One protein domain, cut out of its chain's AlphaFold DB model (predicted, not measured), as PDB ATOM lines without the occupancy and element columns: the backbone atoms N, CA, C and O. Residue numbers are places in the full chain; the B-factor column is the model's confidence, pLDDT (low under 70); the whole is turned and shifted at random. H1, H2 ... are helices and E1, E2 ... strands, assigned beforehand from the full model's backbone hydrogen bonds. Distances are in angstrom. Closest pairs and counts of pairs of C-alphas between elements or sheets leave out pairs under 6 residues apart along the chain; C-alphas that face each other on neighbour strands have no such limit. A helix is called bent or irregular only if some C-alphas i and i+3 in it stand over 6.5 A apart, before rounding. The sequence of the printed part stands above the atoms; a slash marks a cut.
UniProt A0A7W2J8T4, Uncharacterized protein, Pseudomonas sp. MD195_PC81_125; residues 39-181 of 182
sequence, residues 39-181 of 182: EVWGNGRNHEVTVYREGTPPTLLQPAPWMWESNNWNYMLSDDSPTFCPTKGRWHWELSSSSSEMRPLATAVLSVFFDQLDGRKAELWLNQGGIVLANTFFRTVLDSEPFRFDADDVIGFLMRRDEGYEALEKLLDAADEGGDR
ATOM      1  N   GLU A  39     150.196 297.914 239.814       97.94
ATOM      2  CA  GLU A  39     151.048 298.391 240.901       97.94
ATOM      3  C   GLU A  39     151.517 297.213 241.751       97.94
ATOM      4  O   GLU A  39     150.769 296.265 241.998       97.94
ATOM      5  N   VAL A  40     152.754 297.281 242.233       98.62
ATOM      6  CA  VAL A  40     153.342 296.273 243.114       98.62
ATOM      7  C   VAL A  40     153.765 296.925 244.418       98.62
ATOM      8  O   VAL A  40     154.469 297.932 244.421       98.62
ATOM      9  N   TRP A  41     153.296 296.379 245.533       98.62
ATOM     10  CA  TRP A  41     153.546 296.927 246.861       98.62
ATOM     11  C   TRP A  41     154.232 295.879 247.731       98.62
ATOM     12  O   TRP A  41     153.743 294.756 247.836       98.62
ATOM     13  N   GLY A  42     155.338 296.242 248.373       98.31
ATOM     14  CA  GLY A  42     156.033 295.400 249.345       98.31
ATOM     15  C   GLY A  42     155.752 295.839 250.773       98.31
ATOM     16  O   GLY A  42     155.760 297.033 251.075       98.31
ATOM     17  N   ASN A  43     155.520 294.880 251.664       97.88
ATOM     18  CA  ASN A  43     155.323 295.124 253.087       97.88
ATOM     19  C   ASN A  43     156.596 294.799 253.883       97.88
ATOM     20  O   ASN A  43     156.905 293.632 254.111       97.88
ATOM     21  N   GLY A  44     157.297 295.822 254.377       95.38
ATOM     22  CA  GLY A  44     158.548 295.650 255.134       95.38
ATOM     23  C   GLY A  44     158.420 294.937 256.486       95.38
ATOM     24  O   GLY A  44     159.420 294.642 257.126       95.38
ATOM     25  N   ARG A  45     157.205 294.625 256.965       95.69
ATOM     26  CA  ARG A  45     157.031 293.861 258.218       95.69
ATOM     27  C   ARG A  45     157.040 292.354 258.015       95.69
ATOM     28  O   ARG A  45     157.478 291.629 258.900       95.69
ATOM     29  N   ASN A  46     156.466 291.880 256.914       96.31
ATOM     30  CA  ASN A  46     156.260 290.451 256.661       96.31
ATOM     31  C   ASN A  46     156.799 289.996 255.299       96.31
ATOM     32  O   ASN A  46     156.636 288.829 254.952       96.31
ATOM     33  N   HIS A  47     157.424 290.901 254.546       97.50
ATOM     34  CA  HIS A  47     157.984 290.677 253.217       97.50
ATOM     35  C   HIS A  47     156.983 290.232 252.147       97.50
ATOM     36  O   HIS A  47     157.384 289.834 251.054       97.50
ATOM     37  N   GLU A  48     155.681 290.308 252.427       98.44
ATOM     38  CA  GLU A  48     154.664 290.016 251.427       98.44
ATOM     39  C   GLU A  48     154.675 291.099 250.353       98.44
ATOM     40  O   GLU A  48     154.639 292.300 250.643       98.44
ATOM     41  N   VAL A  49     154.706 290.658 249.100       98.69
ATOM     42  CA  VAL A  49     154.604 291.533 247.940       98.69
ATOM     43  C   VAL A  49     153.249 291.298 247.295       98.69
ATOM     44  O   VAL A  49     152.889 290.164 246.989       98.69
ATOM     45  N   THR A  50     152.480 292.365 247.115       98.69
ATOM     46  CA  THR A  50     151.112 292.330 246.591       98.69
ATOM     47  C   THR A  50     151.055 293.020 245.236       98.69
ATOM     48  O   THR A  50     151.617 294.098 245.059       98.69
ATOM     49  N   VAL A  51     150.355 292.404 244.292       98.56
ATOM     50  CA  VAL A  51     150.071 292.921 242.958       98.56
ATOM     51  C   VAL A  51     148.642 293.452 242.931       98.56
ATOM     52  O   VAL A  51     147.692 292.745 243.271       98.56
ATOM     53  N   TYR A  52     148.493 294.693 242.484       97.94
ATOM     54  CA  TYR A  52     147.219 295.360 242.264       97.94
ATOM     55  C   TYR A  52     147.000 295.525 240.765       97.94
ATOM     56  O   TYR A  52     147.863 296.041 240.056       97.94
ATOM     57  N   ARG A  53     145.832 295.092 240.291       95.50
ATOM     58  CA  ARG A  53     145.366 295.269 238.912       95.50
ATOM     59  C   ARG A  53     143.945 295.795 238.933       95.50
ATOM     60  O   ARG A  53     143.150 295.417 239.798       95.50
ATOM     61  N   GLU A  54     143.628 296.655 237.977       90.19
ATOM     62  CA  GLU A  54     142.293 297.230 237.867       90.19
ATOM     63  C   GLU A  54     141.230 296.132 237.689       90.19
ATOM     64  O   GLU A  54     141.389 295.204 236.899       90.19
ATOM     65  N   GLY A  55     140.145 296.217 238.461       89.81
ATOM     66  CA  GLY A  55     139.017 295.287 238.360       89.81
ATOM     67  C   GLY A  55     139.234 293.897 238.973       89.81
ATOM     68  O   GLY A  55     138.315 293.082 238.921       89.81
ATOM     69  N   THR A  56     140.387 293.617 239.592       93.12
ATOM     70  CA  THR A  56     140.649 292.333 240.272       93.12
ATOM     71  C   THR A  56     141.033 292.526 241.741       93.12
ATOM     72  O   THR A  56     141.659 293.533 242.073       93.12
ATOM     73  N   PRO A  57     140.704 291.575 242.636       95.56
ATOM     74  CA  PRO A  57     141.220 291.589 244.001       95.56
ATOM     75  C   PRO A  57     142.757 291.575 244.023       95.56
ATOM     76  O   PRO A  57     143.353 290.899 243.182       95.56
ATOM     77  N   PRO A  58     143.403 292.257 244.986       97.12
ATOM     78  CA  PRO A  58     144.851 292.186 245.147       97.12
ATOM     79  C   PRO A  58     145.309 290.746 245.381       97.12
ATOM     80  O   PRO A  58     144.672 289.996 246.127       97.12
ATOM     81  N   THR A  59     146.422 290.364 244.765       97.94
ATOM     82  CA  THR A  59     146.997 289.019 244.896       97.94
ATOM     83  C   THR A  59     148.441 289.092 245.354       97.94
ATOM     84  O   THR A  59     149.152 290.053 245.079       97.94
ATOM     85  N   LEU A  60     148.899 288.069 246.068       98.38
ATOM     86  CA  LEU A  60     150.311 287.955 246.409       98.38
ATOM     87  C   LEU A  60     151.131 287.659 245.148       98.38
ATOM     88  O   LEU A  60     150.741 286.818 244.338       98.38
ATOM     89  N   LEU A  61     152.277 288.323 245.003       98.44
ATOM     90  CA  LEU A  61     153.222 288.101 243.916       98.44
ATOM     91  C   LEU A  61     153.743 286.667 243.984       98.44
ATOM     92  O   LEU A  61     154.466 286.312 244.910       98.44
ATOM     93  N   GLN A  62     153.412 285.868 242.979       97.38
ATOM     94  CA  GLN A  62     153.939 284.517 242.809       97.38
ATOM     95  C   GLN A  62     155.057 284.514 241.761       97.38
ATOM     96  O   GLN A  62     155.082 285.401 240.900       97.38
ATOM     97  N   PRO A  63     155.970 283.526 241.782       96.88
ATOM     98  CA  PRO A  63     156.903 283.334 240.681       96.88
ATOM     99  C   PRO A  63     156.131 283.131 239.379       96.88
ATOM    100  O   PRO A  63     155.158 282.372 239.342       96.88
ATOM    101  N   ALA A  64     156.568 283.786 238.305       95.50
ATOM    102  CA  ALA A  64     155.966 283.564 236.999       95.50
ATOM    103  C   ALA A  64     156.174 282.099 236.565       95.50
ATOM    104  O   ALA A  64     157.218 281.523 236.887       95.50
ATOM    105  N   PRO A  65     155.235 281.483 235.820       94.12
ATOM    106  CA  PRO A  65     155.326 280.071 235.445       94.12
ATOM    107  C   PRO A  65     156.668 279.681 234.814       94.12
ATOM    108  O   PRO A  65     157.262 278.681 235.204       94.12
ATOM    109  N   TRP A  66     157.202 280.524 233.924       94.56
ATOM    110  CA  TRP A  66     158.484 280.284 233.257       94.56
ATOM    111  C   TRP A  66     159.681 280.247 234.220       94.56
ATOM    112  O   TRP A  66     160.672 279.574 233.947       94.56
ATOM    113  N   MET A  67     159.608 280.927 235.371       96.06
ATOM    114  CA  MET A  67     160.707 280.932 236.342       96.06
ATOM    115  C   MET A  67     160.925 279.542 236.955       96.06
ATOM    116  O   MET A  67     162.047 279.219 237.335       96.06
ATOM    117  N   TRP A  68     159.889 278.699 237.009       94.94
ATOM    118  CA  TRP A  68     160.008 277.305 237.452       94.94
ATOM    119  C   TRP A  68     160.754 276.421 236.452       94.94
ATOM    120  O   TRP A  68     161.382 275.438 236.841       94.94
ATOM    121  N   GLU A  69     160.696 276.774 235.171       92.31
ATOM    122  CA  GLU A  69     161.397 276.077 234.090       92.31
ATOM    123  C   GLU A  69     162.826 276.614 233.900       92.31
ATOM    124  O   GLU A  69     163.683 275.930 233.343       92.31
ATOM    125  N   SER A  70     163.106 277.820 234.404       91.38
ATOM    126  CA  SER A  70     164.405 278.476 234.290       91.38
ATOM    127  C   SER A  70     165.442 277.897 235.252       91.38
ATOM    128  O   SER A  70     165.269 277.910 236.474       91.38
ATOM    129  N   ASN A  71     166.601 277.515 234.711       90.56
ATOM    130  CA  ASN A  71     167.770 277.116 235.504       90.56
ATOM    131  C   ASN A  71     168.347 278.257 236.363       90.56
ATOM    132  O   ASN A  71     169.160 277.995 237.248       90.56
ATOM    133  N   ASN A  72     167.952 279.512 236.117       89.88
ATOM    134  CA  ASN A  72     168.395 280.654 236.918       89.88
ATOM    135  C   ASN A  72     167.652 280.760 238.254       89.88
ATOM    136  O   ASN A  72     168.192 281.336 239.195       89.88
ATOM    137  N   TRP A  73     166.423 280.236 238.339       93.81
ATOM    138  CA  TRP A  73     165.529 280.498 239.473       93.81
ATOM    139  C   TRP A  73     164.997 279.237 240.139       93.81
ATOM    140  O   TRP A  73     164.824 279.234 241.355       93.81
ATOM    141  N   ASN A  74     164.737 278.170 239.382       91.94
ATOM    142  CA  ASN A  74     163.985 277.008 239.860       91.94
ATOM    143  C   ASN A  74     164.477 276.431 241.202       91.94
ATOM    144  O   ASN A  74     163.663 276.021 242.028       91.94
ATOM    145  N   TYR A  75     165.786 276.463 241.448       91.50
ATOM    146  CA  TYR A  75     166.431 275.897 242.627       91.50
ATOM    147  C   TYR A  75     166.135 276.642 243.936       91.50
ATOM    148  O   TYR A  75     166.321 276.047 244.991       91.50
ATOM    149  N   MET A  76     165.685 277.903 243.889       93.19
ATOM    150  CA  MET A  76     165.395 278.723 245.083       93.19
ATOM    151  C   MET A  76     163.902 279.028 245.275       93.19
ATOM    152  O   MET A  76     163.483 279.452 246.346       93.19
ATOM    153  N   LEU A  77     163.053 278.833 244.258       93.50
ATOM    154  CA  LEU A  77     161.640 279.251 244.333       93.50
ATOM    155  C   LEU A  77     160.819 278.483 245.380       93.50
ATOM    156  O   LEU A  77     159.756 278.954 245.786       93.50
ATOM    157  N   SER A  78     161.304 277.316 245.814       92.88
ATOM    158  CA  SER A  78     160.675 276.495 246.858       92.88
ATOM    159  C   SER A  78     161.193 276.784 248.269       92.88
ATOM    160  O   SER A  78     160.743 276.132 249.211       92.88
ATOM    161  N   ASP A  79     162.120 277.732 248.429       93.81
ATOM    162  CA  ASP A  79     162.669 278.071 249.738       93.81
ATOM    163  C   ASP A  79     161.574 278.624 250.664       93.81
ATOM    164  O   ASP A  79     160.628 279.296 250.238       93.81
ATOM    165  N   ASP A  80     161.696 278.334 251.960       95.25
ATOM    166  CA  ASP A  80     160.787 278.825 252.997       95.25
ATOM    167  C   ASP A  80     161.595 279.359 254.175       95.25
ATOM    168  O   ASP A  80     162.025 278.632 255.071       95.25
ATOM    169  N   SER A  81     161.815 280.665 254.146       92.69
ATOM    170  CA  SER A  81     162.452 281.431 255.206       92.69
ATOM    171  C   SER A  81     161.534 282.585 255.647       92.69
ATOM    172  O   SER A  81     160.514 282.866 254.995       92.69
ATOM    173  N   PRO A  82     161.851 283.266 256.766       90.38
ATOM    174  CA  PRO A  82     161.020 284.357 257.272       90.38
ATOM    175  C   PRO A  82     160.797 285.483 256.254       90.38
ATOM    176  O   PRO A  82     159.669 285.951 256.113       90.38
ATOM    177  N   THR A  83     161.839 285.869 255.514       90.50
ATOM    178  CA  THR A  83     161.823 287.009 254.580       90.50
ATOM    179  C   THR A  83     161.799 286.588 253.108       90.50
ATOM    180  O   THR A  83     161.592 287.422 252.233       90.50
ATOM    181  N   PHE A  84     161.954 285.295 252.815       96.25
ATOM    182  CA  PHE A  84     161.926 284.758 251.456       96.25
ATOM    183  C   PHE A  84     161.162 283.434 251.414       96.25
ATOM    184  O   PHE A  84     161.631 282.414 251.916       96.25
ATOM    185  N   CYS A  85     159.967 283.469 250.830       97.31
ATOM    186  CA  CYS A  85     159.175 282.296 250.482       97.31
ATOM    187  C   CYS A  85     158.292 282.633 249.271       97.31
ATOM    188  O   CYS A  85     157.134 283.042 249.444       97.31
ATOM    189  N   PRO A  86     158.828 282.495 248.044       96.88
ATOM    190  CA  PRO A  86     158.164 282.967 246.832       96.88
ATOM    191  C   PRO A  86     156.774 282.359 246.610       96.88
ATOM    192  O   PRO A  86     155.841 283.070 246.247       96.88
ATOM    193  N   THR A  87     156.589 281.073 246.926       96.31
ATOM    194  CA  THR A  87     155.282 280.384 246.835       96.31
ATOM    195  C   THR A  87     154.221 280.932 247.796       96.31
ATOM    196  O   THR A  87     153.021 280.776 247.569       96.31
ATOM    197  N   LYS A  88     154.635 281.600 248.876       97.00
ATOM    198  CA  LYS A  88     153.747 282.300 249.819       97.00
ATOM    199  C   LYS A  88     153.736 283.810 249.578       97.00
ATOM    200  O   LYS A  88     153.230 284.548 250.414       97.00
ATOM    201  N   GLY A  89     154.312 284.273 248.469       97.62
ATOM    202  CA  GLY A  89     154.400 285.684 248.108       97.62
ATOM    203  C   GLY A  89     155.307 286.533 248.986       97.62
ATOM    204  O   GLY A  89     155.190 287.757 248.955       97.62
ATOM    205  N   ARG A  90     156.201 285.902 249.759       97.81
ATOM    206  CA  ARG A  90     157.231 286.606 250.525       97.81
ATOM    207  C   ARG A  90     158.518 286.679 249.728       97.81
ATOM    208  O   ARG A  90     159.012 285.651 249.264       97.81
ATOM    209  N   TRP A  91     159.081 287.871 249.619       97.94
ATOM    210  CA  TRP A  91     160.257 288.122 248.800       97.94
ATOM    211  C   TRP A  91     161.276 288.971 249.540       97.94
ATOM    212  O   TRP A  91     160.927 289.859 250.308       97.94
ATOM    213  N   HIS A  92     162.547 288.727 249.254       96.31
ATOM    214  CA  HIS A  92     163.631 289.430 249.909       96.31
ATOM    215  C   HIS A  92     163.971 290.729 249.167       96.31
ATOM    216  O   HIS A  92     164.148 290.744 247.945       96.31
ATOM    217  N   TRP A  93     164.082 291.812 249.930       96.69
ATOM    218  CA  TRP A  93     164.751 293.052 249.559       96.69
ATOM    219  C   TRP A  93     165.441 293.604 250.799       96.69
ATOM    220  O   TRP A  93     164.988 293.378 251.921       96.69
ATOM    221  N   GLU A  94     166.526 294.332 250.585       94.94
ATOM    222  CA  GLU A  94     167.253 295.016 251.642       94.94
ATOM    223  C   GLU A  94     168.121 296.123 251.044       94.94
ATOM    224  O   GLU A  94     168.495 296.093 249.864       94.94
ATOM    225  N   LEU A  95     168.490 297.091 251.881       94.56
ATOM    226  CA  LEU A  95     169.451 298.113 251.510       94.56
ATOM    227  C   LEU A  95     170.850 297.486 251.492       94.56
ATOM    228  O   LEU A  95     171.442 297.260 252.546       94.56
ATOM    229  N   SER A  96     171.390 297.224 250.302       92.25
ATOM    230  CA  SER A  96     172.638 296.467 250.157       92.25
ATOM    231  C   SER A  96     173.510 296.932 248.993       92.25
ATOM    232  O   SER A  96     173.072 297.533 248.005       92.25
ATOM    233  N   SER A  97     174.808 296.654 249.116       84.50
ATOM    234  CA  SER A  97     175.775 296.845 248.034       84.50
ATOM    235  C   SER A  97     175.662 295.750 246.970       84.50
ATOM    236  O   SER A  97     175.972 296.008 245.805       84.50
ATOM    237  N   SER A  98     175.175 294.566 247.354       89.38
ATOM    238  CA  SER A  98     174.828 293.460 246.463       89.38
ATOM    239  C   SER A  98     173.353 293.538 246.069       89.38
ATOM    240  O   SER A  98     172.526 294.057 246.806       89.38
ATOM    241  N   SER A  99     173.019 293.016 244.891       89.81
ATOM    242  CA  SER A  99     171.633 292.899 244.418       89.81
ATOM    243  C   SER A  99     171.198 291.461 244.171       89.81
ATOM    244  O   SER A  99     170.053 291.235 243.792       89.81
ATOM    245  N   SER A 100     172.110 290.491 244.317       91.00
ATOM    246  CA  SER A 100     171.905 289.109 243.866       91.00
ATOM    247  C   SER A 100     170.674 288.458 244.494       91.00
ATOM    248  O   SER A 100     169.921 287.800 243.781       91.00
ATOM    249  N   GLU A 101     170.434 288.711 245.778       91.50
ATOM    250  CA  GLU A 101     169.317 288.141 246.542       91.50
ATOM    251  C   GLU A 101     167.959 288.770 246.180       91.50
ATOM    252  O   GLU A 101     166.916 288.156 246.378       91.50
ATOM    253  N   MET A 102     167.958 289.955 245.558       95.88
ATOM    254  CA  MET A 102     166.753 290.675 245.120       95.88
ATOM    255  C   MET A 102     166.423 290.430 243.647       95.88
ATOM    256  O   MET A 102     165.345 290.803 243.184       95.88
ATOM    257  N   ARG A 103     167.332 289.816 242.876       96.69
ATOM    258  CA  ARG A 103     167.084 289.497 241.458       96.69
ATOM    259  C   ARG A 103     165.837 288.631 241.243       96.69
ATOM    260  O   ARG A 103     165.116 288.936 240.294       96.69
ATOM    261  N   PRO A 104     165.529 287.621 242.083       97.00
ATOM    262  CA  PRO A 104     164.309 286.831 241.933       97.00
ATOM    263  C   PRO A 104     163.055 287.698 242.065       97.00
ATOM    264  O   PRO A 104     162.195 287.651 241.190       97.00
ATOM    265  N   LEU A 105     162.996 288.551 243.097       98.06
ATOM    266  CA  LEU A 105     161.908 289.514 243.291       98.06
ATOM    267  C   LEU A 105     161.781 290.436 242.080       98.06
ATOM    268  O   LEU A 105     160.713 290.543 241.488       98.06
ATOM    269  N   ALA A 106     162.879 291.068 241.675       98.19
ATOM    270  CA  ALA A 106     162.881 292.018 240.574       98.19
ATOM    271  C   ALA A 106     162.433 291.388 239.244       98.19
ATOM    272  O   ALA A 106     161.712 292.011 238.467       98.19
ATOM    273  N   THR A 107     162.828 290.138 239.003       98.00
ATOM    274  CA  THR A 107     162.458 289.372 237.806       98.00
ATOM    275  C   THR A 107     160.992 288.945 237.843       98.00
ATOM    276  O   THR A 107     160.294 289.048 236.831       98.00
ATOM    277  N   ALA A 108     160.493 288.522 239.008       98.06
ATOM    278  CA  ALA A 108     159.081 288.213 239.209       98.06
ATOM    279  C   ALA A 108     158.214 289.463 239.008       98.06
ATOM    280  O   ALA A 108     157.244 289.416 238.256       98.06
ATOM    281  N   VAL A 109     158.611 290.603 239.587       98.38
ATOM    282  CA  VAL A 109     157.940 291.897 239.389       98.38
ATOM    283  C   VAL A 109     157.913 292.272 237.914       98.38
ATOM    284  O   VAL A 109     156.839 292.539 237.386       98.38
ATOM    285  N   LEU A 110     159.050 292.230 237.217       98.12
ATOM    286  CA  LEU A 110     159.085 292.556 235.791       98.12
ATOM    287  C   LEU A 110     158.198 291.615 234.961       98.12
ATOM    288  O   LEU A 110     157.521 292.065 234.041       98.12
ATOM    289  N   SER A 111     158.139 290.332 235.319       97.19
ATOM    290  CA  SER A 111     157.259 289.360 234.659       97.19
ATOM    291  C   SER A 111     155.775 289.684 234.840       97.19
ATOM    292  O   SER A 111     154.990 289.399 233.947       97.19
ATOM    293  N   VAL A 112     155.370 290.319 235.946       96.94
ATOM    294  CA  VAL A 112     153.983 290.783 236.133       96.94
ATOM    295  C   VAL A 112     153.630 291.899 235.146       96.94
ATOM    296  O   VAL A 112     152.525 291.912 234.609       96.94
ATOM    297  N   PHE A 113     154.562 292.812 234.869       96.88
ATOM    298  CA  PHE A 113     154.371 293.888 233.887       96.88
ATOM    299  C   PHE A 113     154.329 293.381 232.429       96.88
ATOM    300  O   PHE A 113     153.819 294.068 231.541       96.88
ATOM    301  N   PHE A 114     154.826 292.168 232.184       95.56
ATOM    302  CA  PHE A 114     154.814 291.481 230.889       95.56
ATOM    303  C   PHE A 114     154.163 290.091 231.000       95.56
ATOM    304  O   PHE A 114     154.701 289.098 230.509       95.56
ATOM    305  N   ASP A 115     153.010 290.025 231.666       91.75
ATOM    306  CA  ASP A 115     152.305 288.789 232.046       91.75
ATOM    307  C   ASP A 115     151.868 287.888 230.881       91.75
ATOM    308  O   ASP A 115     151.655 286.691 231.069       91.75
ATOM    309  N   GLN A 116     151.771 288.432 229.673       90.00
ATOM    310  CA  GLN A 116     151.490 287.691 228.446       90.00
ATOM    311  C   GLN A 116     152.706 286.939 227.878       90.00
ATOM    312  O   GLN A 116     152.555 286.176 226.924       90.00
ATOM    313  N   LEU A 117     153.918 287.184 228.391       91.12
ATOM    314  CA  LEU A 117     155.134 286.530 227.909       91.12
ATOM    315  C   LEU A 117     155.364 285.209 228.659       91.12
ATOM    316  O   LEU A 117     155.562 285.184 229.871       91.12
ATOM    317  N   ASP A 118     155.417 284.101 227.920       78.81
ATOM    318  CA  ASP A 118     155.577 282.738 228.456       78.81
ATOM    319  C   ASP A 118     157.040 282.336 228.746       78.81
ATOM    320  O   ASP A 118     157.345 281.165 228.960       78.81
ATOM    321  N   GLY A 119     157.966 283.299 228.727       74.62
ATOM    322  CA  GLY A 119     159.394 283.102 228.994       74.62
ATOM    323  C   GLY A 119     160.208 282.491 227.847       74.62
ATOM    324  O   GLY A 119     161.393 282.791 227.747       74.62
ATOM    325  N   ARG A 120     159.623 281.756 226.893       79.00
ATOM    326  CA  ARG A 120     160.399 281.021 225.861       79.00
ATOM    327  C   ARG A 120     161.305 281.900 225.001       79.00
ATOM    328  O   ARG A 120     162.407 281.499 224.639       79.00
ATOM    329  N   LYS A 121     160.821 283.092 224.645       80.06
ATOM    330  CA  LYS A 121     161.597 284.117 223.923       80.06
ATOM    331  C   LYS A 121     162.019 285.285 224.814       80.06
ATOM    332  O   LYS A 121     162.912 286.044 224.450       80.06
ATOM    333  N   ALA A 122     161.344 285.452 225.948       92.44
ATOM    334  CA  ALA A 122     161.453 286.636 226.787       92.44
ATOM    335  C   ALA A 122     162.385 286.449 227.987       92.44
ATOM    336  O   ALA A 122     162.825 287.444 228.548       92.44
ATOM    337  N   GLU A 123     162.716 285.209 228.368       94.56
ATOM    338  CA  GLU A 123     163.478 284.894 229.582       94.56
ATOM    339  C   GLU A 123     164.789 285.679 229.671       94.56
ATOM    340  O   GLU A 123     165.075 286.267 230.711       94.56
ATOM    341  N   LEU A 124     165.567 285.750 228.585       95.44
ATOM    342  CA  LEU A 124     166.819 286.514 228.562       95.44
ATOM    343  C   LEU A 124     166.595 287.977 228.977       95.44
ATOM    344  O   LEU A 124     167.300 288.498 229.840       95.44
ATOM    345  N   TRP A 125     165.582 288.616 228.395       97.06
ATOM    346  CA  TRP A 125     165.283 290.030 228.607       97.06
ATOM    347  C   TRP A 125     164.589 290.285 229.947       97.06
ATOM    348  O   TRP A 125     164.867 291.295 230.592       97.06
ATOM    349  N   LEU A 126     163.762 289.346 230.420       97.38
ATOM    350  CA  LEU A 126     163.180 289.375 231.763       97.38
ATOM    351  C   LEU A 126     164.269 289.261 232.836       97.38
ATOM    352  O   LEU A 126     164.262 290.024 233.799       97.38
ATOM    353  N   ASN A 127     165.248 288.375 232.644       96.69
ATOM    354  CA  ASN A 127     166.395 288.245 233.543       96.69
ATOM    355  C   ASN A 127     167.265 289.508 233.529       96.69
ATOM    356  O   ASN A 127     167.613 290.030 234.588       96.69
ATOM    357  N   GLN A 128     167.594 290.033 232.343       97.62
ATOM    358  CA  GLN A 128     168.396 291.251 232.202       97.62
ATOM    359  C   GLN A 128     167.709 292.459 232.851       97.62
ATOM    360  O   GLN A 128     168.318 293.156 233.666       97.62
ATOM    361  N   GLY A 129     166.424 292.674 232.563       97.75
ATOM    362  CA  GLY A 129     165.644 293.741 233.181       97.75
ATOM    363  C   GLY A 129     165.508 293.560 234.695       97.75
ATOM    364  O   GLY A 129     165.708 294.516 235.444       97.75
ATOM    365  N   GLY A 130     165.273 292.333 235.168       97.75
ATOM    366  CA  GLY A 130     165.242 292.004 236.595       97.75
ATOM    367  C   GLY A 130     166.558 292.336 237.306       97.75
ATOM    368  O   GLY A 130     166.550 292.956 238.368       97.75
ATOM    369  N   ILE A 131     167.707 292.029 236.696       97.81
ATOM    370  CA  ILE A 131     169.029 292.414 237.216       97.81
ATOM    371  C   ILE A 131     169.161 293.938 237.315       97.81
ATOM    372  O   ILE A 131     169.673 294.449 238.316       97.81
ATOM    373  N   VAL A 132     168.709 294.680 236.302       98.12
ATOM    374  CA  VAL A 132     168.757 296.149 236.321       98.12
ATOM    375  C   VAL A 132     167.874 296.706 237.437       98.12
ATOM    376  O   VAL A 132     168.343 297.543 238.210       98.12
ATOM    377  N   LEU A 133     166.642 296.217 237.590       98.19
ATOM    378  CA  LEU A 133     165.726 296.661 238.645       98.19
ATOM    379  C   LEU A 133     166.248 296.323 240.047       98.19
ATOM    380  O   LEU A 133     166.230 297.181 240.932       98.19
ATOM    381  N   ALA A 134     166.806 295.126 240.242       97.81
ATOM    382  CA  ALA A 134     167.453 294.749 241.498       97.81
ATOM    383  C   ALA A 134     168.598 295.714 241.853       97.81
ATOM    384  O   ALA A 134     168.735 296.136 242.999       97.81
ATOM    385  N   ASN A 135     169.389 296.124 240.854       96.56
ATOM    386  CA  ASN A 135     170.519 297.041 241.015       96.56
ATOM    387  C   ASN A 135     170.145 298.525 241.133       96.56
ATOM    388  O   ASN A 135     171.007 299.343 241.473       96.56
ATOM    389  N   THR A 136     168.920 298.917 240.807       95.25
ATOM    390  CA  THR A 136     168.559 300.341 240.707       95.25
ATOM    391  C   THR A 136     167.447 300.757 241.654       95.25
ATOM    392  O   THR A 136     167.463 301.911 242.079       95.25
ATOM    393  N   PHE A 137     166.557 299.837 242.027       96.81
ATOM    394  CA  PHE A 137     165.444 300.091 242.935       96.81
ATOM    395  C   PHE A 137     165.516 299.212 244.186       96.81
ATOM    396  O   PHE A 137     165.764 299.728 245.273       96.81
ATOM    397  N   PHE A 138     165.377 297.887 244.053       97.19
ATOM    398  CA  PHE A 138     165.141 297.012 245.214       97.19
ATOM    399  C   PHE A 138     166.279 297.026 246.234       97.19
ATOM    400  O   PHE A 138     166.010 297.073 247.428       97.19
ATOM    401  N   ARG A 139     167.543 297.084 245.791       95.88
ATOM    402  CA  ARG A 139     168.686 297.178 246.716       95.88
ATOM    403  C   ARG A 139     168.801 298.504 247.476       95.88
ATOM    404  O   ARG A 139     169.752 298.689 248.228       95.88
ATOM    405  N   THR A 140     167.946 299.480 247.172       95.94
ATOM    406  CA  THR A 140     167.954 300.805 247.812       95.94
ATOM    407  C   THR A 140     166.858 300.961 248.860       95.94
ATOM    408  O   THR A 140     166.854 301.960 249.573       95.94
ATOM    409  N   VAL A 141     165.956 299.982 248.962       96.00
ATOM    410  CA  VAL A 141     164.860 299.967 249.932       96.00
ATOM    411  C   VAL A 141     165.338 299.224 251.169       96.00
ATOM    412  O   VAL A 141     165.816 298.096 251.055       96.00
ATOM    413  N   LEU A 142     165.211 299.831 252.348       95.56
ATOM    414  CA  LEU A 142     165.509 299.132 253.595       95.56
ATOM    415  C   LEU A 142     164.550 297.938 253.757       95.56
ATOM    416  O   LEU A 142     163.372 298.031 253.427       95.56
ATOM    417  N   ASP A 143     165.040 296.815 254.272       93.31
ATOM    418  CA  ASP A 143     164.269 295.571 254.441       93.31
ATOM    419  C   ASP A 143     162.954 295.779 255.215       93.31
ATOM    420  O   ASP A 143     161.905 295.254 254.853       93.31
ATOM    421  N   SER A 144     163.010 296.622 256.244       94.88
ATOM    422  CA  SER A 144     161.875 296.989 257.091       94.88
ATOM    423  C   SER A 144     160.942 298.051 256.494       94.88
ATOM    424  O   SER A 144     159.857 298.296 257.035       94.88
ATOM    425  N   GLU A 145     161.328 298.684 255.383       96.38
ATOM    426  CA  GLU A 145     160.534 299.715 254.720       96.38
ATOM    427  C   GLU A 145     159.583 299.108 253.681       96.38
ATOM    428  O   GLU A 145     159.961 298.219 252.912       96.38
ATOM    429  N   PRO A 146     158.325 299.583 253.622       97.50
ATOM    430  CA  PRO A 146     157.451 299.245 252.514       97.50
ATOM    431  C   PRO A 146     157.921 299.935 251.230       97.50
ATOM    432  O   PRO A 146     158.477 301.034 251.266       97.50
ATOM    433  N   PHE A 147     157.605 299.338 250.084       98.12
ATOM    434  CA  PHE A 147     157.806 299.970 248.782       98.12
ATOM    435  C   PHE A 147     156.525 299.961 247.955       98.12
ATOM    436  O   PHE A 147     155.665 299.095 248.117       98.12
ATOM    437  N   ARG A 148     156.435 300.909 247.024       98.00
ATOM    438  CA  ARG A 148     155.485 300.910 245.913       98.00
ATOM    439  C   ARG A 148     156.287 300.998 244.621       98.00
ATOM    440  O   ARG A 148     157.288 301.707 244.583       98.00
ATOM    441  N   PHE A 149     155.858 300.249 243.618       98.38
ATOM    442  CA  PHE A 149     156.526 300.154 242.333       98.38
ATOM    443  C   PHE A 149     155.485 300.043 241.219       98.38
ATOM    444  O   PHE A 149     154.612 299.171 241.275       98.38
ATOM    445  N   ASP A 150     155.550 300.922 240.227       98.00
ATOM    446  CA  ASP A 150     154.581 300.982 239.132       98.00
ATOM    447  C   ASP A 150     155.240 301.064 237.741       98.00
ATOM    448  O   ASP A 150     156.444 300.858 237.567       98.00
ATOM    449  N   ALA A 151     154.426 301.294 236.710       96.81
ATOM    450  CA  ALA A 151     154.894 301.363 235.331       96.81
ATOM    451  C   ALA A 151     155.884 302.514 235.082       96.81
ATOM    452  O   ALA A 151     156.820 302.355 234.290       96.81
ATOM    453  N   ASP A 152     155.708 303.660 235.748       97.56
ATOM    454  CA  ASP A 152     156.633 304.785 235.610       97.56
ATOM    455  C   ASP A 152     157.993 304.438 236.220       97.56
ATOM    456  O   ASP A 152     159.029 304.811 235.655       97.56
ATOM    457  N   ASP A 153     158.003 303.658 237.303       97.94
ATOM    458  CA  ASP A 153     159.227 303.114 237.885       97.94
ATOM    459  C   ASP A 153     159.913 302.117 236.940       97.94
ATOM    460  O   ASP A 153     161.110 302.260 236.679       97.94
ATOM    461  N   VAL A 154     159.183 301.156 236.351       97.81
ATOM    462  CA  VAL A 154     159.742 300.207 235.361       97.81
ATOM    463  C   VAL A 154     160.464 300.959 234.245       97.81
ATOM    464  O   VAL A 154     161.645 300.716 233.984       97.81
ATOM    465  N   ILE A 155     159.777 301.910 233.613       97.69
ATOM    466  CA  ILE A 155     160.339 302.726 232.533       97.69
ATOM    467  C   ILE A 155     161.528 303.536 233.055       97.69
ATOM    468  O   ILE A 155     162.600 303.557 232.449       97.69
ATOM    469  N   GLY A 156     161.336 304.231 234.174       97.38
ATOM    470  CA  GLY A 156     162.304 305.151 234.745       97.38
ATOM    471  C   GLY A 156     163.609 304.478 235.150       97.38
ATOM    472  O   GLY A 156     164.665 305.075 234.950       97.38
ATOM    473  N   PHE A 157     163.560 303.265 235.700       97.75
ATOM    474  CA  PHE A 157     164.741 302.526 236.138       97.75
ATOM    475  C   PHE A 157     165.411 301.752 235.003       97.75
ATOM    476  O   PHE A 157     166.640 301.800 234.906       97.75
ATOM    477  N   LEU A 158     164.648 301.113 234.109       97.88
ATOM    478  CA  LEU A 158     165.226 300.392 232.971       97.88
ATOM    479  C   LEU A 158     165.925 301.345 231.995       97.88
ATOM    480  O   LEU A 158     167.064 301.100 231.615       97.88
ATOM    481  N   MET A 159     165.322 302.492 231.669       96.31
ATOM    482  CA  MET A 159     165.915 303.451 230.726       96.31
ATOM    483  C   MET A 159     167.197 304.146 231.230       96.31
ATOM    484  O   MET A 159     167.839 304.858 230.460       96.31
ATOM    485  N   ARG A 160     167.577 303.994 232.508       92.69
ATOM    486  CA  ARG A 160     168.807 304.594 233.074       92.69
ATOM    487  C   ARG A 160     170.079 303.825 232.729       92.69
ATOM    488  O   ARG A 160     171.170 304.343 232.976       92.69
ATOM    489  N   ARG A 161     169.956 302.584 232.262       92.38
ATOM    490  CA  ARG A 161     171.072 301.683 231.954       92.38
ATOM    491  C   ARG A 161     170.909 301.165 230.535       92.38
ATOM    492  O   ARG A 161     169.783 300.904 230.126       92.38
ATOM    493  N   ASP A 162     172.009 300.986 229.818       94.69
ATOM    494  CA  ASP A 162     171.968 300.510 228.433       94.69
ATOM    495  C   ASP A 162     171.356 299.103 228.361       94.69
ATOM    496  O   ASP A 162     170.492 298.836 227.529       94.69
ATOM    497  N   GLU A 163     171.696 298.235 229.318       96.62
ATOM    498  CA  GLU A 163     171.137 296.885 229.421       96.62
ATOM    499  C   GLU A 163     169.637 296.914 229.754       96.62
ATOM    500  O   GLU A 163     168.869 296.067 229.301       96.62
ATOM    501  N   GLY A 164     169.198 297.894 230.547       97.38
ATOM    502  CA  GLY A 164     167.787 298.062 230.886       97.38
ATOM    503  C   GLY A 164     166.983 298.627 229.719       97.38
ATOM    504  O   GLY A 164     165.872 298.167 229.465       97.38
ATOM    505  N   TYR A 165     167.564 299.571 228.976       97.69
ATOM    506  CA  TYR A 165     167.003 300.102 227.739       97.69
ATOM    507  C   TYR A 165     166.771 298.975 226.730       97.69
ATOM    508  O   TYR A 165     165.662 298.833 226.216       97.69
ATOM    509  N   GLU A 166     167.794 298.153 226.484       97.75
ATOM    510  CA  GLU A 166     167.708 297.023 225.558       97.75
ATOM    511  C   GLU A 166     166.660 296.004 226.018       97.75
ATOM    512  O   GLU A 166     165.813 295.594 225.227       97.75
ATOM    513  N   ALA A 167     166.653 295.644 227.308       98.00
ATOM    514  CA  ALA A 167     165.654 294.728 227.851       98.00
ATOM    515  C   ALA A 167     164.227 295.261 227.651       98.00
ATOM    516  O   ALA A 167     163.358 294.522 227.195       98.00
ATOM    517  N   LEU A 168     163.983 296.546 227.938       98.25
ATOM    518  CA  LEU A 168     162.671 297.165 227.745       98.25
ATOM    519  C   LEU A 168     162.244 297.145 226.271       98.25
ATOM    520  O   LEU A 168     161.107 296.787 225.973       98.25
ATOM    521  N   GLU A 169     163.146 297.499 225.353       97.75
ATOM    522  CA  GLU A 169     162.879 297.453 223.912       97.75
ATOM    523  C   GLU A 169     162.496 296.038 223.463       97.75
ATOM    524  O   GLU A 169     161.452 295.847 222.840       97.75
ATOM    525  N   LYS A 170     163.285 295.030 223.849       97.31
ATOM    526  CA  LYS A 170     163.074 293.639 223.432       97.31
ATOM    527  C   LYS A 170     161.843 292.994 224.052       97.31
ATOM    528  O   LYS A 170     161.193 292.180 223.398       97.31
ATOM    529  N   LEU A 171     161.497 293.354 225.286       96.81
ATOM    530  CA  LEU A 171     160.264 292.892 225.922       96.81
ATOM    531  C   LEU A 171     159.027 293.479 225.241       96.81
ATOM    532  O   LEU A 171     158.054 292.756 225.037       96.81
ATOM    533  N   LEU A 172     159.073 294.754 224.842       96.12
ATOM    534  CA  LEU A 172     157.999 295.372 224.063       96.12
ATOM    535  C   LEU A 172     157.893 294.757 222.660       96.12
ATOM    536  O   LEU A 172     156.787 294.492 222.204       96.12
ATOM    537  N   ASP A 173     159.016 294.466 221.998       94.75
ATOM    538  CA  ASP A 173     159.017 293.757 220.708       94.75
ATOM    539  C   ASP A 173     158.360 292.373 220.832       94.75
ATOM    540  O   ASP A 173     157.464 292.034 220.059       94.75
ATOM    541  N   ALA A 174     158.740 291.594 221.850       93.44
ATOM    542  CA  ALA A 174     158.148 290.282 222.107       93.44
ATOM    543  C   ALA A 174     156.651 290.367 222.457       93.44
ATOM    544  O   ALA A 174     155.875 289.483 222.090       93.44
ATOM    545  N   ALA A 175     156.244 291.422 223.167       91.81
ATOM    546  CA  ALA A 175     154.853 291.669 223.514       91.81
ATOM    547  C   ALA A 175     153.989 291.972 222.284       91.81
ATOM    548  O   ALA A 175     152.880 291.445 222.186       91.81
ATOM    549  N   ASP A 176     154.508 292.774 221.357       89.31
ATOM    550  CA  ASP A 176     153.814 293.131 220.122       89.31
ATOM    551  C   ASP A 176     153.693 291.909 219.192       89.31
ATOM    552  O   ASP A 176     152.613 291.635 218.676       89.31
ATOM    553  N   GLU A 177     154.748 291.091 219.065       84.31
ATOM    554  CA  GLU A 177     154.709 289.833 218.294       84.31
ATOM    555  C   GLU A 177     153.699 288.808 218.843       84.31
ATOM    556  O   GLU A 177     153.142 288.004 218.090       84.31
ATOM    557  N   GLY A 178     153.497 288.786 220.165       66.88
ATOM    558  CA  GLY A 178     152.547 287.893 220.832       66.88
ATOM    559  C   GLY A 178     151.095 288.380 220.779       66.88
ATOM    560  O   GLY A 178     150.180 287.559 220.856       66.88
ATOM    561  N   GLY A 179     150.882 289.691 220.628       56.34
ATOM    562  CA  GLY A 179     149.560 290.326 220.581       56.34
ATOM    563  C   GLY A 179     148.765 290.041 219.303       56.34
ATOM    564  O   GLY A 179     147.541 290.014 219.353       56.34
ATOM    565  N   ASP A 180     149.437 289.730 218.192       44.19
ATOM    566  CA  ASP A 180     148.809 289.414 216.895       44.19
ATOM    567  C   ASP A 180     148.158 288.011 216.830       44.19
ATOM    568  O   ASP A 180     147.690 287.574 215.775       44.19
ATOM    569  N   ARG A 181     148.140 287.263 217.943       40.25
ATOM    570  CA  ARG A 181     147.541 285.918 218.041       40.25
ATOM    571  C   ARG A 181     146.347 285.820 219.001       40.25
ATOM    572  O   ARG A 181     145.922 284.697 219.279       40.25
TER     573      ARG A 181
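This is residues 39 to 181 of the 182 residues of an uncharacterized protein of Pseudomonas sp. MD195_PC81_125 (UniProt A0A7W2J8T4). H2 lies in the middle, crossed by H3, with H5 packed on H3 and H4 making a corner with H5. A small three-strand sheet stands at one side, grazed by H2, while the loop of residues 70 to 99 runs round the outside. The printed part, 143 residues, is mostly helix, in the order E1 E2 H1 H2 H3 E3 H4 H5; the antiparallel sheet runs E2 E1 E3. It is compact, with a radius of gyration of the C-alphas of 14.1 A and spans of 42 by 33 by 29 A.

Find C-alpha 39 at (151.048, 298.391, 240.901), where E1, residues 39 to 42, begins. E2 is residues 49 to 53, 13.4 A long, and H1 is 65 to 69. H2, residues 100 to 113, 20.7 A, is only just irregular: C-alphas 101 and 104 are 6.9 A apart. H3 is residues 123 to 136, 19.7 A; E3 is 147 to 150 and H4 151 to 158. H5, residues 162 to 179, 25.8 A, ends at C-alpha 179, (149.560, 290.326, 220.581).

Start at H3, the hub. It touches H2 at Gly 130 and Thr 107, closest C-alphas 4.0 A apart, a steep tilt of 62 degrees, opposite ways. It touches H5, whose residues 163 to 171 alone take part, at Trp 125 and Ala 167, closest C-alphas 4.8 A. It touches H4 at Thr 136 and Phe 157, closest C-alphas 6.3 A, about perpendicular at 88 degrees. H4 touches H5, with residues 164 to 168 of H5 alone, at Leu 158 and Gly 164, closest C-alphas 4.0 A. H1 is close to H2 but not clearly touching, at Met 67 and Ala 108, closest C-alphas 8.0 A. H2 only grazes the sheet, with residues 105 to 113. In the hairpin E1 and E2, N 41 and O 50 are 2.9 A apart, within hydrogen-bond range; between E1 and E3, N 40 and O 149 are at 2.8 A. Each O i to N i+4 pair is within range in H3, H4 and H5, against 8 of 10 in H2 and 0 of 1 in H1, where 2 of 2 O i to N i+3 pairs are.

The C-alphas farthest apart, Ser 144 and Arg 181, are 43.0 A apart. The printed part has no cut; the links E2 to H1 and H1 to H2 are long. Look for pLDDT under 70 at residues 178 to 181.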